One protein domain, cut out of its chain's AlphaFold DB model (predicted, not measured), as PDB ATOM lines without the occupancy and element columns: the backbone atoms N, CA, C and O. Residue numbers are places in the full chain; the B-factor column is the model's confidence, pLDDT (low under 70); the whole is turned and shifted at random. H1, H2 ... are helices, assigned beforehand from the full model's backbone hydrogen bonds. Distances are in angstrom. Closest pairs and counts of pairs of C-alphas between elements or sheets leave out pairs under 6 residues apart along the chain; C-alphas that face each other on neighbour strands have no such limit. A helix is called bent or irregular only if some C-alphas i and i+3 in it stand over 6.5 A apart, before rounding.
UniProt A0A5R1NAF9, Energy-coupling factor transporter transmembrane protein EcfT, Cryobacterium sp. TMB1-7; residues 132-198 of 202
ATOM      1  N   ARG A 132      87.890 155.140 144.460       69.69
ATOM      2  CA  ARG A 132      87.027 153.948 144.405       69.69
ATOM      3  C   ARG A 132      87.297 152.962 145.548       69.69
ATOM      4  O   ARG A 132      86.410 152.189 145.887       69.69
ATOM      5  N   TRP A 133      88.502 152.972 146.116       75.75
ATOM      6  CA  TRP A 133      88.907 152.044 147.179       75.75
ATOM      7  C   TRP A 133      89.011 152.706 148.555       75.75
ATOM      8  O   TRP A 133      89.168 152.009 149.551       75.75
ATOM      9  N   VAL A 134      88.929 154.039 148.614       71.88
ATOM     10  CA  VAL A 134      89.079 154.828 149.840       71.88
ATOM     11  C   VAL A 134      88.024 155.928 149.858       71.88
ATOM     12  O   VAL A 134      87.782 156.548 148.822       71.88
ATOM     13  N   ASP A 135      87.432 156.183 151.027       78.31
ATOM     14  CA  ASP A 135      86.439 157.239 151.226       78.31
ATOM     15  C   ASP A 135      87.036 158.609 150.880       78.31
ATOM     16  O   ASP A 135      87.853 159.205 151.589       78.31
ATOM     17  N   ALA A 136      86.676 159.056 149.690       69.81
ATOM     18  CA  ALA A 136      87.334 160.135 149.005       69.81
ATOM     19  C   ALA A 136      87.222 161.483 149.706       69.81
ATOM     20  O   ALA A 136      88.118 162.323 149.588       69.81
ATOM     21  N   ASP A 137      86.101 161.686 150.386       75.06
ATOM     22  CA  ASP A 137      85.786 162.945 151.035       75.06
ATOM     23  C   ASP A 137      86.554 163.041 152.359       75.06
ATOM     24  O   ASP A 137      87.163 164.077 152.633       75.06
ATOM     25  N   ARG A 138      86.703 161.921 153.088       78.69
ATOM     26  CA  ARG A 138      87.615 161.813 154.242       78.69
ATOM     27  C   ARG A 138      89.078 162.014 153.842       78.69
ATOM     28  O   ARG A 138      89.803 162.746 154.515       78.69
ATOM     29  N   VAL A 139      89.522 161.427 152.727       75.44
ATOM     30  CA  VAL A 139      90.892 161.633 152.213       75.44
ATOM     31  C   VAL A 139      91.114 163.083 151.803       75.44
ATOM     32  O   VAL A 139      92.140 163.664 152.152       75.44
ATOM     33  N   GLY A 140      90.159 163.684 151.090       74.19
ATOM     34  CA  GLY A 140      90.216 165.090 150.696       74.19
ATOM     35  C   GLY A 140      90.303 166.024 151.903       74.19
ATOM     36  O   GLY A 140      91.122 166.946 151.905       74.19
ATOM     37  N   LEU A 141      89.525 165.743 152.951       82.50
ATOM     38  CA  LEU A 141      89.562 166.471 154.217       82.50
ATOM     39  C   LEU A 141      90.919 166.329 154.918       82.50
ATOM     40  O   LEU A 141      91.533 167.343 155.251       82.50
ATOM     41  N   LEU A 142      91.416 165.099 155.094       83.62
ATOM     42  CA  LEU A 142      92.713 164.823 155.726       83.62
ATOM     43  C   LEU A 142      93.838 165.583 155.024       83.62
ATOM     44  O   LEU A 142      94.681 166.219 155.650       83.62
ATOM     45  N   VAL A 143      93.830 165.535 153.700       75.88
ATOM     46  CA  VAL A 143      94.784 166.217 152.841       75.88
ATOM     47  C   VAL A 143      94.721 167.742 153.002       75.88
ATOM     48  O   VAL A 143      95.761 168.383 153.177       75.88
ATOM     49  N   ALA A 144      93.523 168.329 152.959       80.69
ATOM     50  CA  ALA A 144      93.338 169.771 153.110       80.69
ATOM     51  C   ALA A 144      93.783 170.246 154.502       80.69
ATOM     52  O   ALA A 144      94.469 171.265 154.625       80.69
ATOM     53  N   LEU A 145      93.458 169.471 155.542       87.56
ATOM     54  CA  LEU A 145      93.930 169.706 156.904       87.56
ATOM     55  C   LEU A 145      95.451 169.599 156.987       87.56
ATOM     56  O   LEU A 145      96.085 170.493 157.531       87.56
ATOM     57  N   THR A 146      96.054 168.577 156.380       83.06
ATOM     58  CA  THR A 146      97.514 168.395 156.355       83.06
ATOM     59  C   THR A 146      98.206 169.609 155.738       83.06
ATOM     60  O   THR A 146      99.118 170.169 156.343       83.06
ATOM     61  N   LEU A 147      97.739 170.075 154.574       79.19
ATOM     62  CA  LEU A 147      98.275 171.276 153.925       79.19
ATOM     63  C   LEU A 147      98.174 172.523 154.808       79.19
ATOM     64  O   LEU A 147      99.100 173.331 154.819       79.19
ATOM     65  N   ARG A 148      97.073 172.675 155.551       83.31
ATOM     66  CA  ARG A 148      96.875 173.769 156.510       83.31
ATOM     67  C   ARG A 148      97.742 173.617 157.764       83.31
ATOM     68  O   ARG A 148      98.198 174.618 158.310       83.31
ATOM     69  N   CYS A 149      97.996 172.391 158.211       86.25
ATOM     70  CA  CYS A 149      98.804 172.104 159.392       86.25
ATOM     71  C   CYS A 149     100.301 172.319 159.141       86.25
ATOM     72  O   CYS A 149     101.012 172.708 160.059       86.25
ATOM     73  N   ILE A 150     100.806 172.137 157.917       84.56
ATOM     74  CA  ILE A 150     102.225 172.378 157.588       84.56
ATOM     75  C   ILE A 150     102.703 173.795 157.968       84.56
ATOM     76  O   ILE A 150     103.699 173.902 158.693       84.56
ATOM     77  N   PRO A 151     102.051 174.894 157.528       82.44
ATOM     78  CA  PRO A 151     102.461 176.240 157.922       82.44
ATOM     79  C   PRO A 151     102.280 176.484 159.426       82.44
ATOM     80  O   PRO A 151     103.138 177.136 160.022       82.44
ATOM     81  N   LEU A 152     101.240 175.909 160.041       89.75
ATOM     82  CA  LEU A 152     100.995 175.989 161.484       89.75
ATOM     83  C   LEU A 152     102.137 175.352 162.290       89.75
ATOM     84  O   LEU A 152     102.706 175.980 163.178       89.75
ATOM     85  N   VAL A 153     102.546 174.127 161.950       89.69
ATOM     86  CA  VAL A 153     103.673 173.454 162.613       89.69
ATOM     87  C   VAL A 153     104.972 174.228 162.386       89.69
ATOM     88  O   VAL A 153     105.768 174.389 163.311       89.69
ATOM     89  N   ALA A 154     105.187 174.780 161.189       87.88
ATOM     90  CA  ALA A 154     106.359 175.611 160.916       87.88
ATOM     91  C   ALA A 154     106.397 176.897 161.765       87.88
ATOM     92  O   ALA A 154     107.475 177.391 162.099       87.88
ATOM     93  N   GLU A 155     105.245 177.473 162.101       91.88
ATOM     94  CA  GLU A 155     105.118 178.589 163.044       91.88
ATOM     95  C   GLU A 155     105.427 178.159 164.483       91.88
ATOM     96  O   GLU A 155     106.320 178.739 165.098       91.88
ATOM     97  N   ILE A 156     104.831 177.060 164.958       91.94
ATOM     98  CA  ILE A 156     105.123 176.476 166.279       91.94
ATOM     99  C   ILE A 156     106.629 176.230 166.451       91.94
ATOM    100  O   ILE A 156     107.215 176.603 167.470       91.94
ATOM    101  N   VAL A 157     107.281 175.636 165.446       92.62
ATOM    102  CA  VAL A 157     108.731 175.384 165.457       92.62
ATOM    103  C   VAL A 157     109.524 176.688 165.567       92.62
ATOM    104  O   VAL A 157     110.477 176.748 166.344       92.62
ATOM    105  N   ARG A 158     109.148 177.733 164.819       91.44
ATOM    106  CA  ARG A 158     109.827 179.040 164.860       91.44
ATOM    107  C   ARG A 158     109.722 179.683 166.235       91.44
ATOM    108  O   ARG A 158     110.746 180.044 166.802       91.44
ATOM    109  N   GLU A 159     108.527 179.724 166.807       92.19
ATOM    110  CA  GLU A 159     108.317 180.287 168.140       92.19
ATOM    111  C   GLU A 159     109.097 179.528 169.220       92.19
ATOM    112  O   GLU A 159     109.695 180.135 170.109       92.19
ATOM    113  N   VAL A 160     109.153 178.193 169.132       91.94
ATOM    114  CA  VAL A 160     109.958 177.385 170.059       91.94
ATOM    115  C   VAL A 160     111.451 177.677 169.886       91.94
ATOM    116  O   VAL A 160     112.172 177.758 170.882       91.94
ATOM    117  N   LEU A 161     111.938 177.846 168.653       90.44
ATOM    118  CA  LEU A 161     113.332 178.221 168.390       90.44
ATOM    119  C   LEU A 161     113.665 179.616 168.936       90.44
ATOM    120  O   LEU A 161     114.725 179.787 169.536       90.44
ATOM    121  N   ASP A 162     112.775 180.591 168.783       90.38
ATOM    122  CA  ASP A 162     112.981 181.948 169.296       90.38
ATOM    123  C   ASP A 162     112.979 181.974 170.829       90.38
ATOM    124  O   ASP A 162     113.901 182.519 171.445       90.38
ATOM    125  N   ALA A 163     112.042 181.261 171.464       89.75
ATOM    126  CA  ALA A 163     112.019 181.086 172.916       89.75
ATOM    127  C   ALA A 163     113.293 180.401 173.440       89.75
ATOM    128  O   ALA A 163     113.808 180.745 174.505       89.75
ATOM    129  N   ARG A 164     113.843 179.442 172.689       87.88
ATOM    130  CA  ARG A 164     115.107 178.777 173.034       87.88
ATOM    131  C   ARG A 164     116.315 179.675 172.948       87.88
ATOM    132  O   ARG A 164     117.168 179.605 173.832       87.88
ATOM    133  N   ARG A 165     116.399 180.483 171.892       87.31
ATOM    134  CA  ARG A 165     117.476 181.462 171.732       87.31
ATOM    135  C   ARG A 165     117.459 182.450 172.892       87.31
ATOM    136  O   ARG A 165     118.509 182.668 173.483       87.31
ATOM    137  N   ALA A 166     116.278 182.935 173.279       89.62
ATOM    138  CA  ALA A 166     116.110 183.821 174.432       89.62
ATOM    139  C   ALA A 166     116.530 183.169 175.765       89.62
ATOM    140  O   ALA A 166     117.054 183.845 176.645       89.62
ATOM    141  N   ARG A 167     116.345 181.850 175.911       87.25
ATOM    142  CA  ARG A 167     116.726 181.081 177.113       87.25
ATOM    143  C   ARG A 167     118.157 180.527 177.086       87.25
ATOM    144  O   ARG A 167     118.524 179.780 177.984       87.25
ATOM    145  N   GLY A 168     118.945 180.809 176.044       83.94
ATOM    146  CA  GLY A 168     120.303 180.270 175.892       83.94
ATOM    147  C   GLY A 168     120.384 178.748 175.676       83.94
ATOM    148  O   GLY A 168     121.469 178.178 175.687       83.94
ATOM    149  N   ALA A 169     119.262 178.063 175.438       79.19
ATOM    150  CA  ALA A 169     119.171 176.599 175.395       79.19
ATOM    151  C   ALA A 169     119.376 176.019 173.978       79.19
ATOM    152  O   ALA A 169     118.604 175.176 173.518       79.19
ATOM    153  N   GLN A 170     120.392 176.492 173.251       75.25
ATOM    154  CA  GLN A 170     120.550 176.222 171.812       75.25
ATOM    155  C   GLN A 170     121.019 174.787 171.482       75.25
ATOM    156  O   GLN A 170     120.766 174.310 170.380       75.25
ATOM    157  N   GLY A 171     121.656 174.082 172.427       74.44
ATOM    158  CA  GLY A 171     122.294 172.778 172.176       74.44
ATOM    159  C   GLY A 171     121.437 171.528 172.422       74.44
ATOM    160  O   GLY A 171     121.864 170.431 172.080       74.44
ATOM    161  N   SER A 172     120.242 171.647 173.013       82.31
ATOM    162  CA  SER A 172     119.429 170.475 173.381       82.31
ATOM    163  C   SER A 172     118.324 170.195 172.364       82.31
ATOM    164  O   SER A 172     117.391 170.987 172.228       82.31
ATOM    165  N   ILE A 173     118.385 169.038 171.695       84.81
ATOM    166  CA  ILE A 173     117.332 168.548 170.784       84.81
ATOM    167  C   ILE A 173     116.030 168.291 171.552       84.81
ATOM    168  O   ILE A 173     114.949 168.619 171.066       84.81
ATOM    169  N   ILE A 174     116.126 167.773 172.781       87.94
ATOM    170  CA  ILE A 174     114.963 167.481 173.633       87.94
ATOM    171  C   ILE A 174     114.187 168.762 173.935       87.94
ATOM    172  O   ILE A 174     112.959 168.779 173.859       87.94
ATOM    173  N   ALA A 175     114.898 169.867 174.172       84.06
ATOM    174  CA  ALA A 175     114.263 171.157 174.391       84.06
ATOM    175  C   ALA A 175     113.470 171.639 173.149       84.06
ATOM    176  O   ALA A 175     112.692 172.588 173.270       84.06
ATOM    177  N   LEU A 176     113.684 171.060 171.950       87.94
ATOM    178  CA  LEU A 176     112.912 171.327 170.715       87.94
ATOM    179  C   LEU A 176     111.751 170.394 170.582       87.94
ATOM    180  O   LEU A 176     110.625 170.847 170.406       87.94
ATOM    181  N   ALA A 177     112.064 169.107 170.635       90.88
ATOM    182  CA  ALA A 177     111.117 168.065 170.337       90.88
ATOM    183  C   ALA A 177     109.937 168.141 171.304       90.88
ATOM    184  O   ALA A 177     108.800 168.192 170.850       90.88
ATOM    185  N   VAL A 178     110.196 168.256 172.612       92.88
ATOM    186  CA  VAL A 178     109.128 168.230 173.618       92.88
ATOM    187  C   VAL A 178     108.143 169.393 173.436       92.88
ATOM    188  O   VAL A 178     106.958 169.113 173.254       92.88
ATOM    189  N   PRO A 179     108.554 170.679 173.388       91.38
ATOM    190  CA  PRO A 179     107.589 171.765 173.212       91.38
ATOM    191  C   PRO A 179     106.883 171.739 171.857       91.38
ATOM    192  O   PRO A 179     105.702 172.065 171.789       91.38
ATOM    193  N   VAL A 180     107.577 171.350 170.780       93.62
ATOM    194  CA  VAL A 180     106.958 171.261 169.450       93.62
ATOM    195  C   VAL A 180     105.894 170.169 169.426       93.62
ATOM    196  O   VAL A 180     104.788 170.431 168.963       93.62
ATOM    197  N   VAL A 181     106.192 168.979 169.954       94.69
ATOM    198  CA  VAL A 181     105.241 167.859 170.005       94.69
ATOM    199  C   VAL A 181     104.042 168.222 170.871       94.69
ATOM    200  O   VAL A 181     102.917 168.113 170.399       94.69
ATOM    201  N   VAL A 182     104.265 168.735 172.084       95.69
ATOM    202  CA  VAL A 182     103.175 169.116 172.996       95.69
ATOM    203  C   VAL A 182     102.267 170.170 172.361       95.69
ATOM    204  O   VAL A 182     101.053 170.005 172.346       95.69
ATOM    205  N   ARG A 183     102.832 171.233 171.772       94.38
ATOM    206  CA  ARG A 183     102.029 172.271 171.105       94.38
ATOM    207  C   ARG A 183     101.310 171.761 169.860       94.38
ATOM    208  O   ARG A 183     100.209 172.217 169.577       94.38
ATOM    209  N   SER A 184     101.917 170.828 169.130       94.31
ATOM    210  CA  SER A 184     101.281 170.207 167.966       94.31
ATOM    211  C   SER A 184     100.116 169.302 168.376       94.31
ATOM    212  O   SER A 184      99.101 169.314 167.691       94.31
ATOM    213  N   LEU A 185     100.227 168.577 169.498       95.06
ATOM    214  CA  LEU A 185      99.129 167.775 170.053       95.06
ATOM    215  C   LEU A 185      97.962 168.660 170.492       95.06
ATOM    216  O   LEU A 185      96.852 168.437 170.035       95.06
ATOM    217  N   TYR A 186      98.217 169.735 171.245       95.19
ATOM    218  CA  TYR A 186      97.156 170.686 171.610       95.19
ATOM    219  C   TYR A 186      96.463 171.305 170.389       95.19
ATOM    220  O   TYR A 186      95.252 171.508 170.394       95.19
ATOM    221  N   ALA A 187      97.217 171.611 169.329       92.69
ATOM    222  CA  ALA A 187      96.633 172.105 168.087       92.69
ATOM    223  C   ALA A 187      95.785 171.035 167.379       92.69
ATOM    224  O   ALA A 187      94.741 171.362 166.818       92.69
ATOM    225  N   ALA A 188      96.227 169.774 167.401       93.12
ATOM    226  CA  ALA A 188      95.481 168.653 166.844       93.12
ATOM    227  C   ALA A 188      94.178 168.404 167.618       93.12
ATOM    228  O   ALA A 188      93.138 168.271 166.977       93.12
ATOM    229  N   ASP A 189      94.219 168.434 168.952       94.19
ATOM    230  CA  ASP A 189      93.041 168.292 169.814       94.19
ATOM    231  C   ASP A 189      92.023 169.402 169.525       94.19
ATOM    232  O   ASP A 189      90.869 169.114 169.218       94.19
ATOM    233  N   ALA A 190      92.465 170.664 169.474       93.44
ATOM    234  CA  ALA A 190      91.587 171.795 169.171       93.44
ATOM    235  C   ALA A 190      90.963 171.716 167.762       93.44
ATOM    236  O   ALA A 190      89.813 172.115 167.557       93.44
ATOM    237  N   ILE A 191      91.708 171.216 166.766       92.06
ATOM    238  CA  ILE A 191      91.169 170.971 165.422       92.06
ATOM    239  C   ILE A 191      90.155 169.821 165.461       92.06
ATOM    240  O   ILE A 191      89.105 169.943 164.838       92.06
ATOM    241  N   GLY A 192      90.444 168.742 166.190       91.06
ATOM    242  CA  GLY A 192      89.547 167.600 166.364       91.06
ATOM    243  C   GLY A 192      88.221 168.000 167.006       91.06
ATOM    244  O   GLY A 192      87.167 167.760 166.423       91.06
ATOM    245  N   GLU A 193      88.262 168.717 168.128       92.94
ATOM    246  CA  GLU A 193      87.069 169.244 168.805       92.94
ATOM    247  C   GLU A 193      86.240 170.148 167.877       92.94
ATOM    248  O   GLU A 193      85.012 170.061 167.834       92.94
ATOM    249  N   ALA A 194      86.903 170.988 167.077       92.06
ATOM    250  CA  ALA A 194      86.229 171.847 166.109       92.06
ATOM    251  C   ALA A 194      85.602 171.073 164.936       92.06
ATOM    252  O   ALA A 194      84.594 171.523 164.387       92.06
ATOM    253  N   LEU A 195      86.191 169.947 164.518       90.69
ATOM    254  CA  LEU A 195      85.633 169.068 163.485       90.69
ATOM    255  C   LEU A 195      84.429 168.287 164.023       90.69
ATOM    256  O   LEU A 195      83.390 168.262 163.359       90.69
ATOM    257  N   ALA A 196      84.529 167.755 165.242       90.38
ATOM    258  CA  ALA A 196      83.436 167.078 165.935       90.38
ATOM    259  C   ALA A 196      82.226 168.011 166.117       90.38
ATOM    260  O   ALA A 196      81.105 167.667 165.750       90.38
ATOM    261  N   ALA A 197      82.452 169.255 166.558       92.38
ATOM    262  CA  ALA A 197      81.397 170.266 166.695       92.38
ATOM    263  C   ALA A 197      80.719 170.650 165.364       92.38
ATOM    264  O   ALA A 197      79.622 171.210 165.362       92.38
ATOM    265  N   ARG A 198      81.368 170.374 164.226       86.88
ATOM    266  CA  ARG A 198      80.826 170.597 162.877       86.88
ATOM    267  C   ARG A 198      80.133 169.361 162.293       86.88
ATOM    268  O   ARG A 198      79.671 169.444 161.157       86.88
TER     269      ARG A 198
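Overview. This is residues 132 to 198 of the 202 residues of the protein "Energy-coupling factor transporter transmembrane protein EcfT" of Cryobacterium sp. TMB1-7 (UniProt A0A5R1NAF9). A long helical hairpin: the longer helix H1 runs out, a short link turns, and H2 folds back beside it, the two spreading like a narrow V towards the free-standing ends, residues 132 to 144 and 192 to 198. The printed part has 67 residues, with H1 then H2 and no named strand: all helix. It is a loose rod, radius of gyration of the C-alphas 15.6 A, spanning 52 by 25 by 17 A.

Arrangement. Look first at H1, residues 136 to 166, which has a kink of 30 degrees near residue 149; it is neither bent nor irregular, but only just: C-alphas 148 and 151 are 6.3 A apart. With residues 153 to 164 alone it touches residues 175 to 184 of H2, residues 174 to 196; the closest C-alphas, of Val 157 and Val 180, are 6.0 A apart. They run opposite ways at a steep tilt of 36 degrees, only just past shallow. O i to N i+4 pairs are within hydrogen-bond range in 25 of 27 for H1 and 18 of 19 for H2.

Along the chain. Find C-alpha 136 at (87.334, 160.135, 149.005); H1 runs 45.1 A to C-alpha 166. H2 runs 32.5 A to C-alpha 196 at (83.436, 167.078, 165.935).

Size, cuts and confidence. The farthest C-alphas, Arg 132 and Gly 168, are 52.8 A apart. The printed part has no cut; residues 132 and 136 are under pLDDT 70.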